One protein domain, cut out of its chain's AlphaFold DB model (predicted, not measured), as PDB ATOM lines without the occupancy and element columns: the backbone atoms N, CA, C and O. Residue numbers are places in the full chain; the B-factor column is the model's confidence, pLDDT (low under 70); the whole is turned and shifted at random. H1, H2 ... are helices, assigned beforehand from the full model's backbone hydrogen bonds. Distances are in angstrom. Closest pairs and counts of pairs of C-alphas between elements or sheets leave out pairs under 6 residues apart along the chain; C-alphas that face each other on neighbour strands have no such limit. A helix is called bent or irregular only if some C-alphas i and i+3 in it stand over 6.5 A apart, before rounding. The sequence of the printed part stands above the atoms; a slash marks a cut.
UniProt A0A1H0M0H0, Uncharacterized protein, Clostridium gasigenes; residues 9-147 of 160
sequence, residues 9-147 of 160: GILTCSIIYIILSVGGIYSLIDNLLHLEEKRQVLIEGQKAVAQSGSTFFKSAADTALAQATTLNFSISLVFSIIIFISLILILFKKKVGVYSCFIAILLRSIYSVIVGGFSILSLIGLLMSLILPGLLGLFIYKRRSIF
ATOM      1  N   GLY A   9     -39.910 -36.291  43.313       76.75
ATOM      2  CA  GLY A   9     -39.253 -35.030  43.688       76.75
ATOM      3  C   GLY A   9     -37.725 -35.054  43.556       76.75
ATOM      4  O   GLY A   9     -37.141 -34.094  43.065       76.75
ATOM      5  N   ILE A  10     -37.068 -36.168  43.907       82.19
ATOM      6  CA  ILE A  10     -35.610 -36.323  43.753       82.19
ATOM      7  C   ILE A  10     -35.250 -36.330  42.268       82.19
ATOM      8  O   ILE A  10     -34.285 -35.681  41.867       82.19
ATOM      9  N   LEU A  11     -36.040 -37.038  41.455       82.69
ATOM     10  CA  LEU A  11     -35.831 -37.115  40.014       82.69
ATOM     11  C   LEU A  11     -35.977 -35.731  39.365       82.69
ATOM     12  O   LEU A  11     -35.064 -35.289  38.674       82.69
ATOM     13  N   THR A  12     -37.072 -35.020  39.645       85.88
ATOM     14  CA  THR A  12     -37.332 -33.687  39.086       85.88
ATOM     15  C   THR A  12     -36.262 -32.679  39.504       85.88
ATOM     16  O   THR A  12     -35.707 -31.998  38.644       85.88
ATOM     17  N   CYS A  13     -35.902 -32.615  40.792       85.38
ATOM     18  CA  CYS A  13     -34.843 -31.715  41.258       85.38
ATOM     19  C   CYS A  13     -33.486 -32.045  40.630       85.38
ATOM     20  O   CYS A  13     -32.766 -31.132  40.234       85.38
ATOM     21  N   SER A  14     -33.150 -33.330  40.495       84.56
ATOM     22  CA  SER A  14     -31.886 -33.747  39.876       84.56
ATOM     23  C   SER A  14     -31.837 -33.373  38.395       84.56
ATOM     24  O   SER A  14     -30.824 -32.855  37.943       84.56
ATOM     25  N   ILE A  15     -32.930 -33.570  37.646       87.31
ATOM     26  CA  ILE A  15     -33.010 -33.195  36.225       87.31
ATOM     27  C   ILE A  15     -32.862 -31.680  36.053       87.31
ATOM     28  O   ILE A  15     -32.046 -31.238  35.248       87.31
ATOM     29  N   ILE A  16     -33.598 -30.881  36.834       89.19
ATOM     30  CA  ILE A  16     -33.492 -29.413  36.789       89.19
ATOM     31  C   ILE A  16     -32.053 -28.981  37.089       89.19
ATOM     32  O   ILE A  16     -31.485 -28.160  36.371       89.19
ATOM     33  N   TYR A  17     -31.436 -29.559  38.122       87.25
ATOM     34  CA  TYR A  17     -30.082 -29.189  38.515       87.25
ATOM     35  C   TYR A  17     -29.029 -29.628  37.489       87.25
ATOM     36  O   TYR A  17     -28.067 -28.901  37.264       87.25
ATOM     37  N   ILE A  18     -29.238 -30.752  36.797       88.81
ATOM     38  CA  ILE A  18     -28.408 -31.181  35.662       88.81
ATOM     39  C   ILE A  18     -28.493 -30.174  34.516       88.81
ATOM     40  O   ILE A  18     -27.454 -29.748  34.022       88.81
ATOM     41  N   ILE A  19     -29.697 -29.750  34.120       89.56
ATOM     42  CA  ILE A  19     -29.878 -28.770  33.036       89.56
ATOM     43  C   ILE A  19     -29.152 -27.460  33.377       89.56
ATOM     44  O   ILE A  19     -28.395 -26.935  32.559       89.56
ATOM     45  N   LEU A  20     -29.319 -26.970  34.609       87.69
ATOM     46  CA  LEU A  20     -28.625 -25.774  35.091       87.69
ATOM     47  C   LEU A  20     -27.104 -25.965  35.146       87.69
ATOM     48  O   LEU A  20     -26.356 -25.054  34.795       87.69
ATOM     49  N   SER A  21     -26.631 -27.143  35.558       86.56
ATOM     50  CA  SER A  21     -25.205 -27.462  35.617       86.56
ATOM     51  C   SER A  21     -24.576 -27.503  34.224       86.56
ATOM     52  O   SER A  21     -23.515 -26.912  34.038       86.56
ATOM     53  N   VAL A  22     -25.244 -28.098  33.229       89.44
ATOM     54  CA  VAL A  22     -24.777 -28.114  31.830       89.44
ATOM     55  C   VAL A  22     -24.686 -26.696  31.270       89.44
ATOM     56  O   VAL A  22     -23.648 -26.327  30.722       89.44
ATOM     57  N   GLY A  23     -25.720 -25.871  31.466       88.69
ATOM     58  CA  GLY A  23     -25.688 -24.462  31.058       88.69
ATOM     59  C   GLY A  23     -24.574 -23.670  31.757       88.69
ATOM     60  O   GLY A  23     -23.879 -22.876  31.125       88.69
ATOM     61  N   GLY A  24     -24.342 -23.937  33.045       86.56
ATOM     62  CA  GLY A  24     -23.247 -23.343  33.809       86.56
ATOM     63  C   GLY A  24     -21.863 -23.738  33.288       86.56
ATOM     64  O   GLY A  24     -20.998 -22.877  33.160       86.56
ATOM     65  N   ILE A  25     -21.652 -25.014  32.945       88.62
ATOM     66  CA  ILE A  25     -20.396 -25.496  32.348       88.62
ATOM     67  C   ILE A  25     -20.170 -24.838  30.986       88.62
ATOM     68  O   ILE A  25     -19.079 -24.334  30.740       88.62
ATOM     69  N   TYR A  26     -21.198 -24.785  30.136       90.06
ATOM     70  CA  TYR A  26     -21.112 -24.120  28.837       90.06
ATOM     71  C   TYR A  26     -20.708 -22.646  28.980       90.06
ATOM     72  O   TYR A  26     -19.770 -22.197  28.329       90.06
ATOM     73  N   SER A  27     -21.351 -21.917  29.897       86.75
ATOM     74  CA  SER A  27     -21.004 -20.524  30.194       86.75
ATOM     75  C   SER A  27     -19.558 -20.378  30.679       86.75
ATOM     76  O   SER A  27     -18.842 -19.485  30.233       86.75
ATOM     77  N   LEU A  28     -19.080 -21.263  31.559       85.94
ATOM     78  CA  LEU A  28     -17.690 -21.228  32.027       85.94
ATOM     79  C   LEU A  28     -16.688 -21.472  30.889       85.94
ATOM     80  O   LEU A  28     -15.662 -20.798  30.846       85.94
ATOM     81  N   ILE A  29     -16.990 -22.390  29.969       87.00
ATOM     82  CA  ILE A  29     -16.144 -22.676  28.801       87.00
ATOM     83  C   ILE A  29     -16.122 -21.477  27.847       87.00
ATOM     84  O   ILE A  29     -15.043 -21.050  27.448       87.00
ATOM     85  N   ASP A  30     -17.280 -20.895  27.529       87.19
ATOM     86  CA  ASP A  30     -17.370 -19.693  26.690       87.19
ATOM     87  C   ASP A  30     -16.558 -18.525  27.272       87.19
ATOM     88  O   ASP A  30     -15.808 -17.857  26.560       87.19
ATOM     89  N   ASN A  31     -16.662 -18.309  28.587       84.12
ATOM     90  CA  ASN A  31     -15.891 -17.278  29.273       84.12
ATOM     91  C   ASN A  31     -14.383 -17.553  29.265       84.12
ATOM     92  O   ASN A  31     -13.608 -16.601  29.248       84.12
ATOM     93  N   LEU A  32     -13.964 -18.820  29.270       85.06
ATOM     94  CA  LEU A  32     -12.552 -19.185  29.184       85.06
ATOM     95  C   LEU A  32     -11.996 -18.982  27.765       85.06
ATOM     96  O   LEU A  32     -10.868 -18.522  27.623       85.06
ATOM     97  N   LEU A  33     -12.781 -19.297  26.730       86.06
ATOM     98  CA  LEU A  33     -12.384 -19.126  25.327       86.06
ATOM     99  C   LEU A  33     -12.261 -17.650  24.933       86.06
ATOM    100  O   LEU A  33     -11.321 -17.279  24.242       86.06
ATOM    101  N   HIS A  34     -13.169 -16.804  25.425       84.94
ATOM    102  CA  HIS A  34     -13.192 -15.364  25.140       84.94
ATOM    103  C   HIS A  34     -12.623 -14.526  26.294       84.94
ATOM    104  O   HIS A  34     -12.993 -13.364  26.471       84.94
ATOM    105  N   LEU A  35     -11.757 -15.114  27.127       79.94
ATOM    106  CA  LEU A  35     -11.285 -14.484  28.361       79.94
ATOM    107  C   LEU A  35     -10.580 -13.149  28.090       79.94
ATOM    108  O   LEU A  35     -10.839 -12.168  28.782       79.94
ATOM    109  N   GLU A  36      -9.695 -13.103  27.093       81.81
ATOM    110  CA  GLU A  36      -8.908 -11.905  26.780       81.81
ATOM    111  C   GLU A  36      -9.784 -10.765  26.256       81.81
ATOM    112  O   GLU A  36      -9.685  -9.643  26.753       81.81
ATOM    113  N   GLU A  37     -10.696 -11.066  25.330       82.38
ATOM    114  CA  GLU A  37     -11.644 -10.096  24.775       82.38
ATOM    115  C   GLU A  37     -12.573  -9.552  25.867       82.38
ATOM    116  O   GLU A  37     -12.686  -8.339  26.053       82.38
ATOM    117  N   LYS A  38     -13.177 -10.437  26.674       79.81
ATOM    118  CA  LYS A  38     -14.052 -10.027  27.782       79.81
ATOM    119  C   LYS A  38     -13.288  -9.227  28.835       79.81
ATOM    120  O   LYS A  38     -13.833  -8.267  29.378       79.81
ATOM    121  N   ARG A  39     -12.025  -9.572  29.111       79.12
ATOM    122  CA  ARG A  39     -11.172  -8.830  30.048       79.12
ATOM    123  C   ARG A  39     -10.860  -7.427  29.537       79.12
ATOM    124  O   ARG A  39     -10.913  -6.491  30.331       79.12
ATOM    125  N   GLN A  40     -10.564  -7.257  28.247       83.50
ATOM    126  CA  GLN A  40     -10.343  -5.932  27.658       83.50
ATOM    127  C   GLN A  40     -11.602  -5.062  27.746       83.50
ATOM    128  O   GLN A  40     -11.526  -3.944  28.253       83.50
ATOM    129  N   VAL A  41     -12.767  -5.611  27.386       83.62
ATOM    130  CA  VAL A  41     -14.061  -4.917  27.517       83.62
ATOM    131  C   VAL A  41     -14.337  -4.510  28.969       83.62
ATOM    132  O   VAL A  41     -14.801  -3.403  29.231       83.62
ATOM    133  N   LEU A  42     -14.007  -5.369  29.938       81.06
ATOM    134  CA  LEU A  42     -14.140  -5.061  31.367       81.06
ATOM    135  C   LEU A  42     -13.226  -3.914  31.817       81.06
ATOM    136  O   LEU A  42     -13.661  -3.060  32.588       81.06
ATOM    137  N   ILE A  43     -11.985  -3.860  31.325       82.75
ATOM    138  CA  ILE A  43     -11.038  -2.776  31.631       82.75
ATOM    139  C   ILE A  43     -11.530  -1.447  31.042       82.75
ATOM    140  O   ILE A  43     -11.450  -0.405  31.698       82.75
ATOM    141  N   GLU A  44     -12.051  -1.458  29.818       81.88
ATOM    142  CA  GLU A  44     -12.616  -0.266  29.178       81.88
ATOM    143  C   GLU A  44     -13.889   0.210  29.885       81.88
ATOM    144  O   GLU A  44     -14.023   1.397  30.190       81.88
ATOM    145  N   GLY A  45     -14.772  -0.722  30.251       78.38
ATOM    146  CA  GLY A  45     -15.956  -0.438  31.058       78.38
ATOM    147  C   GLY A  45     -15.605   0.153  32.425       78.38
ATOM    148  O   GLY A  45     -16.214   1.134  32.848       78.38
ATOM    149  N   GLN A  46     -14.573  -0.365  33.097       78.81
ATOM    150  CA  GLN A  46     -14.093   0.177  34.371       78.81
ATOM    151  C   GLN A  46     -13.584   1.620  34.220       78.81
ATOM    152  O   GLN A  46     -13.881   2.462  35.067       78.81
ATOM    153  N   LYS A  47     -12.861   1.939  33.137       79.88
ATOM    154  CA  LYS A  47     -12.413   3.315  32.850       79.88
ATOM    155  C   LYS A  47     -13.597   4.265  32.639       79.88
ATOM    156  O   LYS A  47     -13.579   5.367  33.180       79.88
ATOM    157  N   ALA A  48     -14.636   3.828  31.927       78.69
ATOM    158  CA  ALA A  48     -15.854   4.616  31.729       78.69
ATOM    159  C   ALA A  48     -16.624   4.844  33.047       78.69
ATOM    160  O   ALA A  48     -17.082   5.951  33.324       78.69
ATOM    161  N   VAL A  49     -16.702   3.827  33.911       78.19
ATOM    162  CA  VAL A  49     -17.340   3.929  35.237       78.19
ATOM    163  C   VAL A  49     -16.515   4.776  36.216       78.19
ATOM    164  O   VAL A  49     -17.062   5.464  37.076       78.19
ATOM    165  N   ALA A  50     -15.188   4.777  36.086       73.88
ATOM    166  CA  ALA A  50     -14.330   5.670  36.860       73.88
ATOM    167  C   ALA A  50     -14.566   7.147  36.498       73.88
ATOM    168  O   ALA A  50     -14.463   8.008  37.369       73.88
ATOM    169  N   GLN A  51     -14.923   7.436  35.242       76.81
ATOM    170  CA  GLN A  51     -15.254   8.785  34.773       76.81
ATOM    171  C   GLN A  51     -16.664   9.235  35.175       76.81
ATOM    172  O   GLN A  51     -16.889  10.430  35.350       76.81
ATOM    173  N   SER A  52     -17.606   8.308  35.379       73.69
ATOM    174  CA  SER A  52     -18.980   8.634  35.784       73.69
ATOM    175  C   SER A  52     -19.139   8.951  37.280       73.69
ATOM    176  O   SER A  52     -20.233   9.301  37.720       73.69
ATOM    177  N   GLY A  53     -18.075   8.828  38.085       67.25
ATOM    178  CA  GLY A  53     -18.073   9.177  39.514       67.25
ATOM    179  C   GLY A  53     -18.901   8.246  40.411       67.25
ATOM    180  O   GLY A  53     -18.966   8.445  41.624       67.25
ATOM    181  N   SER A  54     -19.522   7.205  39.854       72.31
ATOM    182  CA  SER A  54     -20.389   6.304  40.605       72.31
ATOM    183  C   SER A  54     -19.580   5.252  41.371       72.31
ATOM    184  O   SER A  54     -19.105   4.263  40.807       72.31
ATOM    185  N   THR A  55     -19.455   5.437  42.683       69.12
ATOM    186  CA  THR A  55     -18.719   4.536  43.589       69.12
ATOM    187  C   THR A  55     -19.307   3.122  43.647       69.12
ATOM    188  O   THR A  55     -18.560   2.152  43.765       69.12
ATOM    189  N   PHE A  56     -20.628   2.986  43.496       68.31
ATOM    190  CA  PHE A  56     -21.318   1.692  43.504       68.31
ATOM    191  C   PHE A  56     -20.948   0.818  42.297       68.31
ATOM    192  O   PHE A  56     -20.549  -0.335  42.460       68.31
ATOM    193  N   PHE A  57     -21.010   1.374  41.084       70.69
ATOM    194  CA  PHE A  57     -20.661   0.629  39.870       70.69
ATOM    195  C   PHE A  57     -19.158   0.358  39.776       70.69
ATOM    196  O   PHE A  57     -18.763  -0.671  39.235       70.69
ATOM    197  N   LYS A  58     -18.323   1.232  40.354       70.88
ATOM    198  CA  LYS A  58     -16.873   1.020  40.428       70.88
ATOM    199  C   LYS A  58     -16.529  -0.241  41.229       70.88
ATOM    200  O   LYS A  58     -15.793  -1.083  40.737       70.88
ATOM    201  N   SER A  59     -17.145  -0.426  42.399       69.38
ATOM    202  CA  SER A  59     -16.952  -1.624  43.235       69.38
ATOM    203  C   SER A  59     -17.381  -2.923  42.529       69.38
ATOM    204  O   SER A  59     -16.675  -3.934  42.573       69.38
ATOM    205  N   ALA A  60     -18.510  -2.892  41.813       68.44
ATOM    206  CA  ALA A  60     -18.981  -4.040  41.036       68.44
ATOM    207  C   ALA A  60     -18.045  -4.373  39.858       68.44
ATOM    208  O   ALA A  60     -17.754  -5.546  39.623       68.44
ATOM    209  N   ALA A  61     -17.543  -3.356  39.151       70.00
ATOM    210  CA  ALA A  61     -16.598  -3.520  38.047       70.00
ATOM    211  C   ALA A  61     -15.235  -4.051  38.523       70.00
ATOM    212  O   ALA A  61     -14.693  -4.972  37.913       70.00
ATOM    213  N   ASP A  62     -14.718  -3.543  39.644       71.50
ATOM    214  CA  ASP A  62     -13.461  -4.005  40.247       71.50
ATOM    215  C   ASP A  62     -13.562  -5.479  40.674       71.50
ATOM    216  O   ASP A  62     -12.666  -6.286  40.412       71.50
ATOM    217  N   THR A  63     -14.700  -5.861  41.262       70.44
ATOM    218  CA  THR A  63     -14.979  -7.249  41.657       70.44
ATOM    219  C   THR A  63     -15.089  -8.167  40.438       70.44
ATOM    220  O   THR A  63     -14.523  -9.259  40.434       70.44
ATOM    221  N   ALA A  64     -15.777  -7.732  39.379       69.25
ATOM    222  CA  ALA A  64     -15.901  -8.503  38.146       69.25
ATOM    223  C   ALA A  64     -14.543  -8.692  37.446       69.25
ATOM    224  O   ALA A  64     -14.253  -9.783  36.958       69.25
ATOM    225  N   LEU A  65     -13.674  -7.675  37.465       72.50
ATOM    226  CA  LEU A  65     -12.325  -7.768  36.908       72.50
ATOM    227  C   LEU A  65     -11.433  -8.725  37.714       72.50
ATOM    228  O   LEU A  65     -10.701  -9.519  37.126       72.50
ATOM    229  N   ALA A  66     -11.525  -8.702  39.048       69.81
ATOM    230  CA  ALA A  66     -10.826  -9.657  39.909       69.81
ATOM    231  C   ALA A  66     -11.319 -11.101  39.683       69.81
ATOM    232  O   ALA A  66     -10.531 -12.054  39.660       69.81
ATOM    233  N   GLN A  67     -12.623 -11.273  39.453       69.06
ATOM    234  CA  GLN A  67     -13.220 -12.573  39.144       69.06
ATOM    235  C   GLN A  67     -12.875 -13.071  37.737       69.06
ATOM    236  O   GLN A  67     -12.743 -14.281  37.559       69.06
ATOM    237  N   ALA A  68     -12.614 -12.178  36.776       67.56
ATOM    238  CA  ALA A  68     -12.179 -12.501  35.414       67.56
ATOM    239  C   ALA A  68     -10.718 -13.008  35.319       67.56
ATOM    240  O   ALA A  68     -10.029 -12.808  34.317       67.56
ATOM    241  N   THR A  69     -10.227 -13.666  36.369       74.94
ATOM    242  CA  THR A  69      -8.894 -14.273  36.426       74.94
ATOM    243  C   THR A  69      -8.973 -15.739  35.998       74.94
ATOM    244  O   THR A  69      -9.843 -16.480  36.458       74.94
ATOM    245  N   THR A  70      -8.020 -16.203  35.186       75.06
ATOM    246  CA  THR A  70      -7.956 -17.582  34.663       75.06
ATOM    247  C   THR A  70      -8.022 -18.654  35.761       75.06
ATOM    248  O   THR A  70      -8.644 -19.704  35.583       75.06
ATOM    249  N   LEU A  71      -7.437 -18.376  36.932       78.88
ATOM    250  CA  LEU A  71      -7.491 -19.257  38.104       78.88
ATOM    251  C   LEU A  71      -8.918 -19.438  38.643       78.88
ATOM    252  O   LEU A  71      -9.322 -20.564  38.930       78.88
ATOM    253  N   ASN A  72      -9.712 -18.365  38.718       82.31
ATOM    254  CA  ASN A  72     -11.087 -18.421  39.221       82.31
ATOM    255  C   ASN A  72     -11.997 -19.241  38.302       82.31
ATOM    256  O   ASN A  72     -12.801 -20.046  38.784       82.31
ATOM    257  N   PHE A  73     -11.837 -19.087  36.985       82.88
ATOM    258  CA  PHE A  73     -12.564 -19.896  36.010       82.88
ATOM    259  C   PHE A  73     -12.191 -21.373  36.102       82.88
ATOM    260  O   PHE A  73     -13.078 -22.223  36.144       82.88
ATOM    261  N   SER A  74     -10.896 -21.676  36.220       84.56
ATOM    262  CA  SER A  74     -10.404 -23.054  36.332       84.56
ATOM    263  C   SER A  74     -10.959 -23.754  37.576       84.56
ATOM    264  O   SER A  74     -11.500 -24.854  37.484       84.56
ATOM    265  N   ILE A  75     -10.910 -23.091  38.736       86.25
ATOM    266  CA  ILE A  75     -11.443 -23.629  39.997       86.25
ATOM    267  C   ILE A  75     -12.963 -23.831  39.904       86.25
ATOM    268  O   ILE A  75     -13.481 -24.881  40.291       86.25
ATOM    269  N   SER A  76     -13.683 -22.859  39.338       86.88
ATOM    270  CA  SER A  76     -15.138 -22.943  39.160       86.88
ATOM    271  C   SER A  76     -15.545 -24.099  38.242       86.88
ATOM    272  O   SER A  76     -16.538 -24.780  38.507       86.88
ATOM    273  N   LEU A  77     -14.760 -24.356  37.194       87.75
ATOM    274  CA  LEU A  77     -14.981 -25.452  36.257       87.75
ATOM    275  C   LEU A  77     -14.780 -26.816  36.931       87.75
ATOM    276  O   LEU A  77     -15.630 -27.694  36.783       87.75
ATOM    277  N   VAL A  78     -13.736 -26.966  37.755       90.56
ATOM    278  CA  VAL A  78     -13.496 -28.188  38.545       90.56
ATOM    279  C   VAL A  78     -14.670 -28.486  39.482       90.56
ATOM    280  O   VAL A  78     -15.197 -29.600  39.470       90.56
ATOM    281  N   PHE A  79     -15.143 -27.498  40.250       90.06
ATOM    282  CA  PHE A  79     -16.309 -27.692  41.123       90.06
ATOM    283  C   PHE A  79     -17.574 -28.051  40.342       90.06
ATOM    284  O   PHE A  79     -18.343 -28.903  40.785       90.06
ATOM    285  N   SER A  80     -17.787 -27.429  39.180       87.75
ATOM    286  CA  SER A  80     -18.947 -27.719  38.336       87.75
ATOM    287  C   SER A  80     -18.958 -29.180  37.870       87.75
ATOM    288  O   SER A  80     -19.983 -29.851  37.978       87.75
ATOM    289  N   ILE A  81     -17.803 -29.712  37.455       89.81
ATOM    290  CA  ILE A  81     -17.656 -31.118  37.045       89.81
ATOM    291  C   ILE A  81     -17.898 -32.070  38.224       89.81
ATOM    292  O   ILE A  81     -18.626 -33.051  38.081       89.81
ATOM    293  N   ILE A  82     -17.342 -31.777  39.406       91.00
ATOM    294  CA  ILE A  82     -17.542 -32.607  40.607       91.00
ATOM    295  C   ILE A  82     -19.028 -32.669  40.983       91.00
ATOM    296  O   ILE A  82     -19.551 -33.749  41.273       91.00
ATOM    297  N   ILE A  83     -19.725 -31.529  40.960       87.94
ATOM    298  CA  ILE A  83     -21.164 -31.459  41.245       87.94
ATOM    299  C   ILE A  83     -21.955 -32.243  40.189       87.94
ATOM    300  O   ILE A  83     -22.836 -33.024  40.545       87.94
ATOM    301  N   PHE A  84     -21.602 -32.111  38.911       89.06
ATOM    302  CA  PHE A  84     -22.243 -32.840  37.818       89.06
ATOM    303  C   PHE A  84     -22.112 -34.365  37.971       89.06
ATOM    304  O   PHE A  84     -23.108 -35.088  37.919       89.06
ATOM    305  N   ILE A  85     -20.903 -34.860  38.259       89.38
ATOM    306  CA  ILE A  85     -20.655 -36.285  38.542       89.38
ATOM    307  C   ILE A  85     -21.444 -36.736  39.776       89.38
ATOM    308  O   ILE A  85     -22.030 -37.821  39.790       89.38
ATOM    309  N   SER A  86     -21.510 -35.891  40.807       87.75
ATOM    310  CA  SER A  86     -22.265 -36.186  42.025       87.75
ATOM    311  C   SER A  86     -23.760 -36.355  41.743       87.75
ATOM    312  O   SER A  86     -24.375 -37.284  42.261       87.75
ATOM    313  N   LEU A  87     -24.343 -35.536  40.863       86.50
ATOM    314  CA  LEU A  87     -25.749 -35.664  40.464       86.50
ATOM    315  C   LEU A  87     -26.041 -36.959  39.723       86.50
ATOM    316  O   LEU A  87     -27.049 -37.615  39.993       86.50
ATOM    317  N   ILE A  88     -25.140 -37.359  38.830       86.94
ATOM    318  CA  ILE A  88     -25.241 -38.636  38.124       86.94
ATOM    319  C   ILE A  88     -25.214 -39.797  39.133       86.94
ATOM    320  O   ILE A  88     -26.038 -40.708  39.060       86.94
ATOM    321  N   LEU A  89     -24.334 -39.743  40.137       85.06
ATOM    322  CA  LEU A  89     -24.280 -40.746  41.207       85.06
ATOM    323  C   LEU A  89     -25.553 -40.777  42.073       85.06
ATOM    324  O   LEU A  89     -25.967 -41.859  42.502       85.06
ATOM    325  N   ILE A  90     -26.198 -39.625  42.304       85.19
ATOM    326  CA  ILE A  90     -27.501 -39.544  42.990       85.19
ATOM    327  C   ILE A  90     -28.586 -40.246  42.165       85.19
ATOM    328  O   ILE A  90     -29.357 -41.033  42.720       85.19
ATOM    329  N   LEU A  91     -28.611 -40.039  40.845       82.88
ATOM    330  CA  LEU A  91     -29.529 -40.748  39.945       82.88
ATOM    331  C   LEU A  91     -29.288 -42.267  39.955       82.88
ATOM    332  O   LEU A  91     -30.246 -43.039  39.932       82.88
ATOM    333  N   PHE A  92     -28.033 -42.702  40.101       83.00
ATOM    334  CA  PHE A  92     -27.663 -44.112  40.268       83.00
ATOM    335  C   PHE A  92     -27.892 -44.678  41.681       83.00
ATOM    336  O   PHE A  92     -27.440 -45.788  41.974       83.00
ATOM    337  N   LYS A  93     -28.593 -43.959  42.572       78.81
ATOM    338  CA  LYS A  93     -28.904 -44.398  43.950       78.81
ATOM    339  C   LYS A  93     -27.657 -44.684  44.803       78.81
ATOM    340  O   LYS A  93     -27.729 -45.425  45.784       78.81
ATOM    341  N   LYS A  94     -26.491 -44.121  44.462       79.69
ATOM    342  CA  LYS A  94     -25.250 -44.338  45.220       79.69
ATOM    343  C   LYS A  94     -25.166 -43.355  46.387       79.69
ATOM    344  O   LYS A  94     -25.201 -42.144  46.185       79.69
ATOM    345  N   LYS A  95     -24.953 -43.877  47.602       78.75
ATOM    346  CA  LYS A  95     -24.735 -43.086  48.836       78.75
ATOM    347  C   LYS A  95     -23.663 -42.008  48.668       78.75
ATOM    348  O   LYS A  95     -23.831 -40.888  49.133       78.75
ATOM    349  N   VAL A  96     -22.581 -42.353  47.967       80.25
ATOM    350  CA  VAL A  96     -21.426 -41.473  47.738       80.25
ATOM    351  C   VAL A  96     -21.824 -40.192  47.003       80.25
ATOM    352  O   VAL A  96     -21.329 -39.133  47.362       80.25
ATOM    353  N   GLY A  97     -22.760 -40.271  46.047       80.81
ATOM    354  CA  GLY A  97     -23.194 -39.110  45.262       80.81
ATOM    355  C   GLY A  97     -23.893 -38.043  46.099       80.81
ATOM    356  O   GLY A  97     -23.735 -36.854  45.846       80.81
ATOM    357  N   VAL A  98     -24.629 -38.462  47.133       82.12
ATOM    358  CA  VAL A  98     -25.288 -37.534  48.059       82.12
ATOM    359  C   VAL A  98     -24.232 -36.762  48.845       82.12
ATOM    360  O   VAL A  98     -24.221 -35.534  48.813       82.12
ATOM    361  N   TYR A  99     -23.305 -37.470  49.499       84.94
ATOM    362  CA  TYR A  99     -22.257 -36.835  50.299       84.94
ATOM    363  C   TYR A  99     -21.346 -35.941  49.456       84.94
ATOM    364  O   TYR A  99     -21.072 -34.811  49.856       84.94
ATOM    365  N   SER A 100     -20.916 -36.408  48.280       85.62
ATOM    366  CA  SER A 100     -20.031 -35.636  47.407       85.62
ATOM    367  C   SER A 100     -20.704 -34.367  46.886       85.62
ATOM    368  O   SER A 100     -20.054 -33.326  46.830       85.62
ATOM    369  N   CYS A 101     -22.007 -34.416  46.584       86.75
ATOM    370  CA  CYS A 101     -22.769 -33.243  46.160       86.75
ATOM    371  C   CYS A 101     -22.798 -32.175  47.261       86.75
ATOM    372  O   CYS A 101     -22.378 -31.042  47.028       86.75
ATOM    373  N   PHE A 102     -23.217 -32.540  48.480       85.88
ATOM    374  CA  PHE A 102     -23.297 -31.594  49.600       85.88
ATOM    375  C   PHE A 102     -21.938 -31.010  49.977       85.88
ATOM    376  O   PHE A 102     -21.821 -29.800  50.163       85.88
ATOM    377  N   ILE A 103     -20.904 -31.850  50.034       88.62
ATOM    378  CA  ILE A 103     -19.541 -31.407  50.338       88.62
ATOM    379  C   ILE A 103     -19.035 -30.442  49.259       88.62
ATOM    380  O   ILE A 103     -18.519 -29.377  49.595       88.62
ATOM    381  N   ALA A 104     -19.228 -30.755  47.974       88.62
ATOM    382  CA  ALA A 104     -18.801 -29.887  46.878       88.62
ATOM    383  C   ALA A 104     -19.523 -28.532  46.887       88.62
ATOM    384  O   ALA A 104     -18.899 -27.501  46.642       88.62
ATOM    385  N   ILE A 105     -20.818 -28.515  47.210       88.06
ATOM    386  CA  ILE A 105     -21.597 -27.277  47.316       88.06
ATOM    387  C   ILE A 105     -21.119 -26.426  48.496       88.06
ATOM    388  O   ILE A 105     -20.957 -25.215  48.340       88.06
ATOM    389  N   LEU A 106     -20.842 -27.038  49.651       87.12
ATOM    390  CA  LEU A 106     -20.293 -26.339  50.815       87.12
ATOM    391  C   LEU A 106     -18.906 -25.755  50.525       87.12
ATOM    392  O   LEU A 106     -18.683 -24.572  50.768       87.12
ATOM    393  N   LEU A 107     -17.998 -26.542  49.940       89.44
ATOM    394  CA  LEU A 107     -16.665 -26.081  49.533       89.44
ATOM    395  C   LEU A 107     -16.744 -24.921  48.538       89.44
ATOM    396  O   LEU A 107     -16.075 -23.907  48.721       89.44
ATOM    397  N   ARG A 108     -17.602 -25.039  47.517       88.00
ATOM    398  CA  ARG A 108     -17.827 -23.972  46.535       88.00
ATOM    399  C   ARG A 108     -18.366 -22.704  47.197       88.00
ATOM    400  O   ARG A 108     -17.947 -21.605  46.841       88.00
ATOM    401  N   SER A 109     -19.269 -22.853  48.161       86.25
ATOM    402  CA  SER A 109     -19.854 -21.736  48.905       86.25
ATOM    403  C   SER A 109     -18.795 -21.016  49.742       86.25
ATOM    404  O   SER A 109     -18.684 -19.796  49.665       86.25
ATOM    405  N   ILE A 110     -17.954 -21.762  50.467       87.62
ATOM    406  CA  ILE A 110     -16.835 -21.207  51.244       87.62
ATOM    407  C   ILE A 110     -15.843 -20.487  50.322       87.62
ATOM    408  O   ILE A 110     -15.472 -19.347  50.593       87.62
ATOM    409  N   TYR A 111     -15.467 -21.108  49.199       85.69
ATOM    410  CA  TYR A 111     -14.578 -20.496  48.208       85.69
ATOM    411  C   TYR A 111     -15.133 -19.164  47.686       85.69
ATOM    412  O   TYR A 111     -14.418 -18.164  47.639       85.69
ATOM    413  N   SER A 112     -16.426 -19.130  47.354       82.00
ATOM    414  CA  SER A 112     -17.092 -17.919  46.874       82.00
ATOM    415  C   SER A 112     -17.059 -16.784  47.896       82.00
ATOM    416  O   SER A 112     -16.946 -15.628  47.500       82.00
ATOM    417  N   VAL A 113     -17.157 -17.089  49.193       83.44
ATOM    418  CA  VAL A 113     -17.088 -16.079  50.262       83.44
ATOM    419  C   VAL A 113     -15.661 -15.564  50.445       83.44
ATOM    420  O   VAL A 113     -15.471 -14.369  50.649       83.44
ATOM    421  N   ILE A 114     -14.655 -16.438  50.333       83.00
ATOM    422  CA  ILE A 114     -13.242 -16.048  50.453       83.00
ATOM    423  C   ILE A 114     -12.838 -15.120  49.302       83.00
ATOM    424  O   ILE A 114     -12.235 -14.078  49.540       83.00
ATOM    425  N   VAL A 115     -13.181 -15.478  48.061       77.75
ATOM    426  CA  VAL A 115     -12.773 -14.714  46.867       77.75
ATOM    427  C   VAL A 115     -13.660 -13.497  46.626       77.75
ATOM    428  O   VAL A 115     -13.165 -12.442  46.241       77.75
ATOM    429  N   GLY A 116     -14.971 -13.627  46.835       71.94
ATOM    430  CA  GLY A 116     -15.931 -12.542  46.623       71.94
ATOM    431  C   GLY A 116     -16.027 -11.552  47.785       71.94
ATOM    432  O   GLY A 116     -16.655 -10.506  47.636       71.94
ATOM    433  N   GLY A 117     -15.431 -11.872  48.936       73.50
ATOM    434  CA  GLY A 117     -15.566 -11.103  50.167       73.50
ATOM    435  C   GLY A 117     -16.940 -11.255  50.835       73.50
ATOM    436  O   GLY A 117     -17.909 -11.773  50.269       73.50
ATOM    437  N   PHE A 118     -17.032 -10.783  52.080       75.88
ATOM    438  CA  PHE A 118     -18.276 -10.813  52.846       75.88
ATOM    439  C   PHE A 118     -19.099  -9.550  52.568       75.88
ATOM    440  O   PHE A 118     -18.776  -8.462  53.036       75.88
ATOM    441  N   SER A 119     -20.160  -9.692  51.778       79.19
ATOM    442  CA  SER A 119     -21.119  -8.626  51.474       79.19
ATOM    443  C   SER A 119     -22.544  -9.157  51.594       79.19
ATOM    444  O   SER A 119     -22.802 -10.321  51.292       79.19
ATOM    445  N   ILE A 120     -23.485  -8.295  51.987       79.56
ATOM    446  CA  ILE A 120     -24.912  -8.651  52.121       79.56
ATOM    447  C   ILE A 120     -25.458  -9.199  50.793       79.56
ATOM    448  O   ILE A 120     -26.194 -10.185  50.777       79.56
ATOM    449  N   LEU A 121     -25.029  -8.611  49.672       75.81
ATOM    450  CA  LEU A 121     -25.389  -9.066  48.331       75.81
ATOM    451  C   LEU A 121     -24.843 -10.474  48.028       75.81
ATOM    452  O   LEU A 121     -25.574 -11.322  47.518       75.81
ATOM    453  N   SER A 122     -23.589 -10.757  48.397       76.25
ATOM    454  CA  SER A 122     -22.982 -12.087  48.245       76.25
ATOM    455  C   SER A 122     -23.707 -13.138  49.086       76.25
ATOM    456  O   SER A 122     -23.914 -14.261  48.631       76.25
ATOM    457  N   LEU A 123     -24.150 -12.768  50.293       79.94
ATOM    458  CA  LEU A 123     -24.888 -13.657  51.189       79.94
ATOM    459  C   LEU A 123     -26.268 -14.025  50.620       79.94
ATOM    460  O   LEU A 123     -26.644 -15.199  50.630       79.94
ATOM    461  N   ILE A 124     -26.996 -13.044  50.071       83.44
ATOM    462  CA  ILE A 124     -28.284 -13.280  49.400       83.44
ATOM    463  C   ILE A 124     -28.106 -14.200  48.184       83.44
ATOM    464  O   ILE A 124     -28.903 -15.115  47.972       83.44
ATOM    465  N   GLY A 125     -27.030 -13.995  47.415       80.06
ATOM    466  CA  GLY A 125     -26.704 -14.815  46.251       80.06
ATOM    467  C   GLY A 125     -26.397 -16.261  46.635       80.06
ATOM    468  O   GLY A 125     -26.898 -17.192  46.004       80.06
ATOM    469  N   LEU A 126     -25.640 -16.458  47.717       82.56
ATOM    470  CA  LEU A 126     -25.327 -17.782  48.248       82.56
ATOM    471  C   LEU A 126     -26.604 -18.513  48.677       82.56
ATOM    472  O   LEU A 126     -26.824 -19.643  48.239       82.56
ATOM    473  N   LEU A 127     -27.484 -17.859  49.442       83.50
ATOM    474  CA  LEU A 127     -28.769 -18.426  49.870       83.50
ATOM    475  C   LEU A 127     -29.643 -18.845  48.680       83.50
ATOM    476  O   LEU A 127     -30.171 -19.958  48.666       83.50
ATOM    477  N   MET A 128     -29.744 -17.996  47.654       82.75
ATOM    478  CA  MET A 128     -30.485 -18.322  46.432       82.75
ATOM    479  C   MET A 128     -29.872 -19.499  45.676       82.75
ATOM    480  O   MET A 128     -30.596 -20.361  45.187       82.75
ATOM    481  N   SER A 129     -28.543 -19.591  45.617       79.06
ATOM    482  CA  SER A 129     -27.870 -20.725  44.976       79.06
ATOM    483  C   SER A 129     -28.043 -22.042  45.748       79.06
ATOM    484  O   SER A 129     -27.986 -23.121  45.153       79.06
ATOM    485  N   LEU A 130     -28.291 -21.960  47.060       84.06
ATOM    486  CA  LEU A 130     -28.399 -23.106  47.959       84.06
ATOM    487  C   LEU A 130     -29.833 -23.649  48.083       84.06
ATOM    488  O   LEU A 130     -30.012 -24.778  48.534       84.06
ATOM    489  N   ILE A 131     -30.854 -22.904  47.644       86.56
ATOM    490  CA  ILE A 131     -32.262 -23.321  47.766       86.56
ATOM    491  C   ILE A 131     -32.533 -24.657  47.059       86.56
ATOM    492  O   ILE A 131     -33.172 -25.552  47.608       86.56
ATOM    493  N   LEU A 132     -31.997 -24.813  45.849       83.25
ATOM    494  CA  LEU A 132     -32.225 -25.962  44.982       83.25
ATOM    495  C   LEU A 132     -31.503 -27.225  45.486       83.25
ATOM    496  O   LEU A 132     -32.164 -28.257  45.642       83.25
ATOM    497  N   PRO A 133     -30.197 -27.182  45.816       82.44
ATOM    498  CA  PRO A 133     -29.551 -28.316  46.469       82.44
ATOM    499  C   PRO A 133     -30.075 -28.576  47.887       82.44
ATOM    500  O   PRO A 133     -30.106 -29.727  48.319       82.44
ATOM    501  N   GLY A 134     -30.542 -27.548  48.599       84.19
ATOM    502  CA  GLY A 134     -31.217 -27.695  49.888       84.19
ATOM    503  C   GLY A 134     -32.513 -28.502  49.769       84.19
ATOM    504  O   GLY A 134     -32.709 -29.462  50.514       84.19
ATOM    505  N   LEU A 135     -33.354 -28.190  48.775       84.44
ATOM    506  CA  LEU A 135     -34.557 -28.969  48.458       84.44
ATOM    507  C   LEU A 135     -34.220 -30.418  48.091       84.44
ATOM    508  O   LEU A 135     -34.879 -31.345  48.565       84.44
ATOM    509  N   LEU A 136     -33.179 -30.617  47.275       84.19
ATOM    510  CA  LEU A 136     -32.692 -31.950  46.923       84.19
ATOM    511  C   LEU A 136     -32.310 -32.739  48.186       84.19
ATOM    512  O   LEU A 136     -32.689 -33.902  48.323       84.19
ATOM    513  N   GLY A 137     -31.633 -32.095  49.138       82.62
ATOM    514  CA  GLY A 137     -31.282 -32.678  50.435       82.62
ATOM    515  C   GLY A 137     -32.486 -33.051  51.275       82.62
ATOM    516  O   GLY A 137     -32.544 -34.163  51.797       82.62
ATOM    517  N   LEU A 138     -33.478 -32.166  51.349       82.81
ATOM    518  CA  LEU A 138     -34.715 -32.414  52.082       82.81
ATOM    519  C   LEU A 138     -35.496 -33.602  51.496       82.81
ATOM    520  O   LEU A 138     -35.985 -34.455  52.239       82.81
ATOM    521  N   PHE A 139     -35.560 -33.723  50.166       82.50
ATOM    522  CA  PHE A 139     -36.176 -34.885  49.519       82.50
ATOM    523  C   PHE A 139     -35.393 -36.182  49.739       82.50
ATOM    524  O   PHE A 139     -36.010 -37.234  49.929       82.50
ATOM    525  N   ILE A 140     -34.059 -36.120  49.748       81.94
ATOM    526  CA  ILE A 140     -33.215 -37.272  50.081       81.94
ATOM    527  C   ILE A 140     -33.416 -37.679  51.542       81.94
ATOM    528  O   ILE A 140     -33.553 -38.869  51.808       81.94
ATOM    529  N   TYR A 141     -33.510 -36.726  52.473       78.69
ATOM    530  CA  TYR A 141     -33.762 -36.998  53.889       78.69
ATOM    531  C   TYR A 141     -35.103 -37.713  54.092       78.69
ATOM    532  O   TYR A 141     -35.155 -38.776  54.711       78.69
ATOM    533  N   LYS A 142     -36.177 -37.206  53.469       75.50
ATOM    534  CA  LYS A 142     -37.515 -37.816  53.551       75.50
ATOM    535  C   LYS A 142     -37.578 -39.222  52.938       75.50
ATOM    536  O   LYS A 142     -38.425 -40.019  53.320       75.50
ATOM    537  N   ARG A 143     -36.705 -39.545  51.976       72.56
ATOM    538  CA  ARG A 143     -36.641 -40.867  51.322       72.56
ATOM    539  C   ARG A 143     -35.276 -41.541  51.475       72.56
ATOM    540  O   ARG A 143     -34.807 -42.237  50.566       72.56
ATOM    541  N   ARG A 144     -34.650 -41.381  52.643       69.06
ATOM    542  CA  ARG A 144     -33.302 -41.897  52.943       69.06
ATOM    543  C   ARG A 144     -33.191 -43.424  52.825       69.06
ATOM    544  O   ARG A 144     -32.106 -43.949  52.568       69.06
ATOM    545  N   SER A 145     -34.316 -44.141  52.916       63.28
ATOM    546  CA  SER A 145     -34.365 -45.599  52.764       63.28
ATOM    547  C   SER A 145     -34.090 -46.101  51.348       63.28
ATOM    548  O   SER A 145     -33.696 -47.252  51.178       63.28
ATOM    549  N   ILE A 146     -34.205 -45.243  50.329       67.88
ATOM    550  CA  ILE A 146     -33.843 -45.574  48.940       67.88
ATOM    551  C   ILE A 146     -32.323 -45.598  48.760       67.88
ATOM    552  O   ILE A 146     -31.801 -46.380  47.970       67.88
ATOM    553  N   PHE A 147     -31.606 -44.777  49.524       63.81
ATOM    554  CA  PHE A 147     -30.149 -44.699  49.478       63.81
ATOM    555  C   PHE A 147     -29.486 -45.655  50.471       63.81
ATOM    556  O   PHE A 147     -28.270 -45.664  50.574       63.81
TER     557      PHE A 147
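What this domain is: This is residues 9 to 147 of the 160 residues of an uncharacterized protein of Clostridium gasigenes (UniProt A0A1H0M0H0). Helices H1, H4, H5 and the arm H6b of bent H6 make a four-membered up-and-down bundle, with the hairpin of H2 and H3 at one end, its tip, residues 51 to 56, sticking out. The printed part, all helix in class, has 139 residues with six named helices. It is loose, with a C-alpha radius of gyration of 17.8 A, spanning 60 by 31 by 22 A.

How they stand to each other: H1, residues 9 to 33, touches H4, residues 70 to 91, at a shallow tilt of 23 degrees, opposite ways; closest C-alphas are Ser 14 and Leu 87, 6.5 A. H2, residues 35 to 51, and H3, residues 55 to 67, form a hairpin; closest C-alphas are Gln 46 and Ala 61, 5.8 A. H4 and H5, residues 95 to 116, form another; closest C-alphas are Ser 86 and Gly 97, 4.5 A. H6, residues 120 to 142, one helix by its hydrogen bonds, is bent: C-alphas 129 and 132 are 6.8 A apart, and arms H6a, 120 to 129, and H6b, 132 to 142, stand at 49 degrees. H1 touches H6b with residues 9 to 17 alone; closest C-alphas are Ile 10 and Phe 139, 6.0 A. In each helix or arm every O i to N i+4 pair is within hydrogen-bond range.

Where its parts are: H1, 36.2 A long, begins at C-alpha 9, (-39.253, -35.030, 43.688). H6b ends at C-alpha 142, (-37.515, -37.816, 53.551).

The domain as a whole: The printed part has no cut; the five links are tight. pLDDT is under 70 at 13 residues, among them 144 to 147.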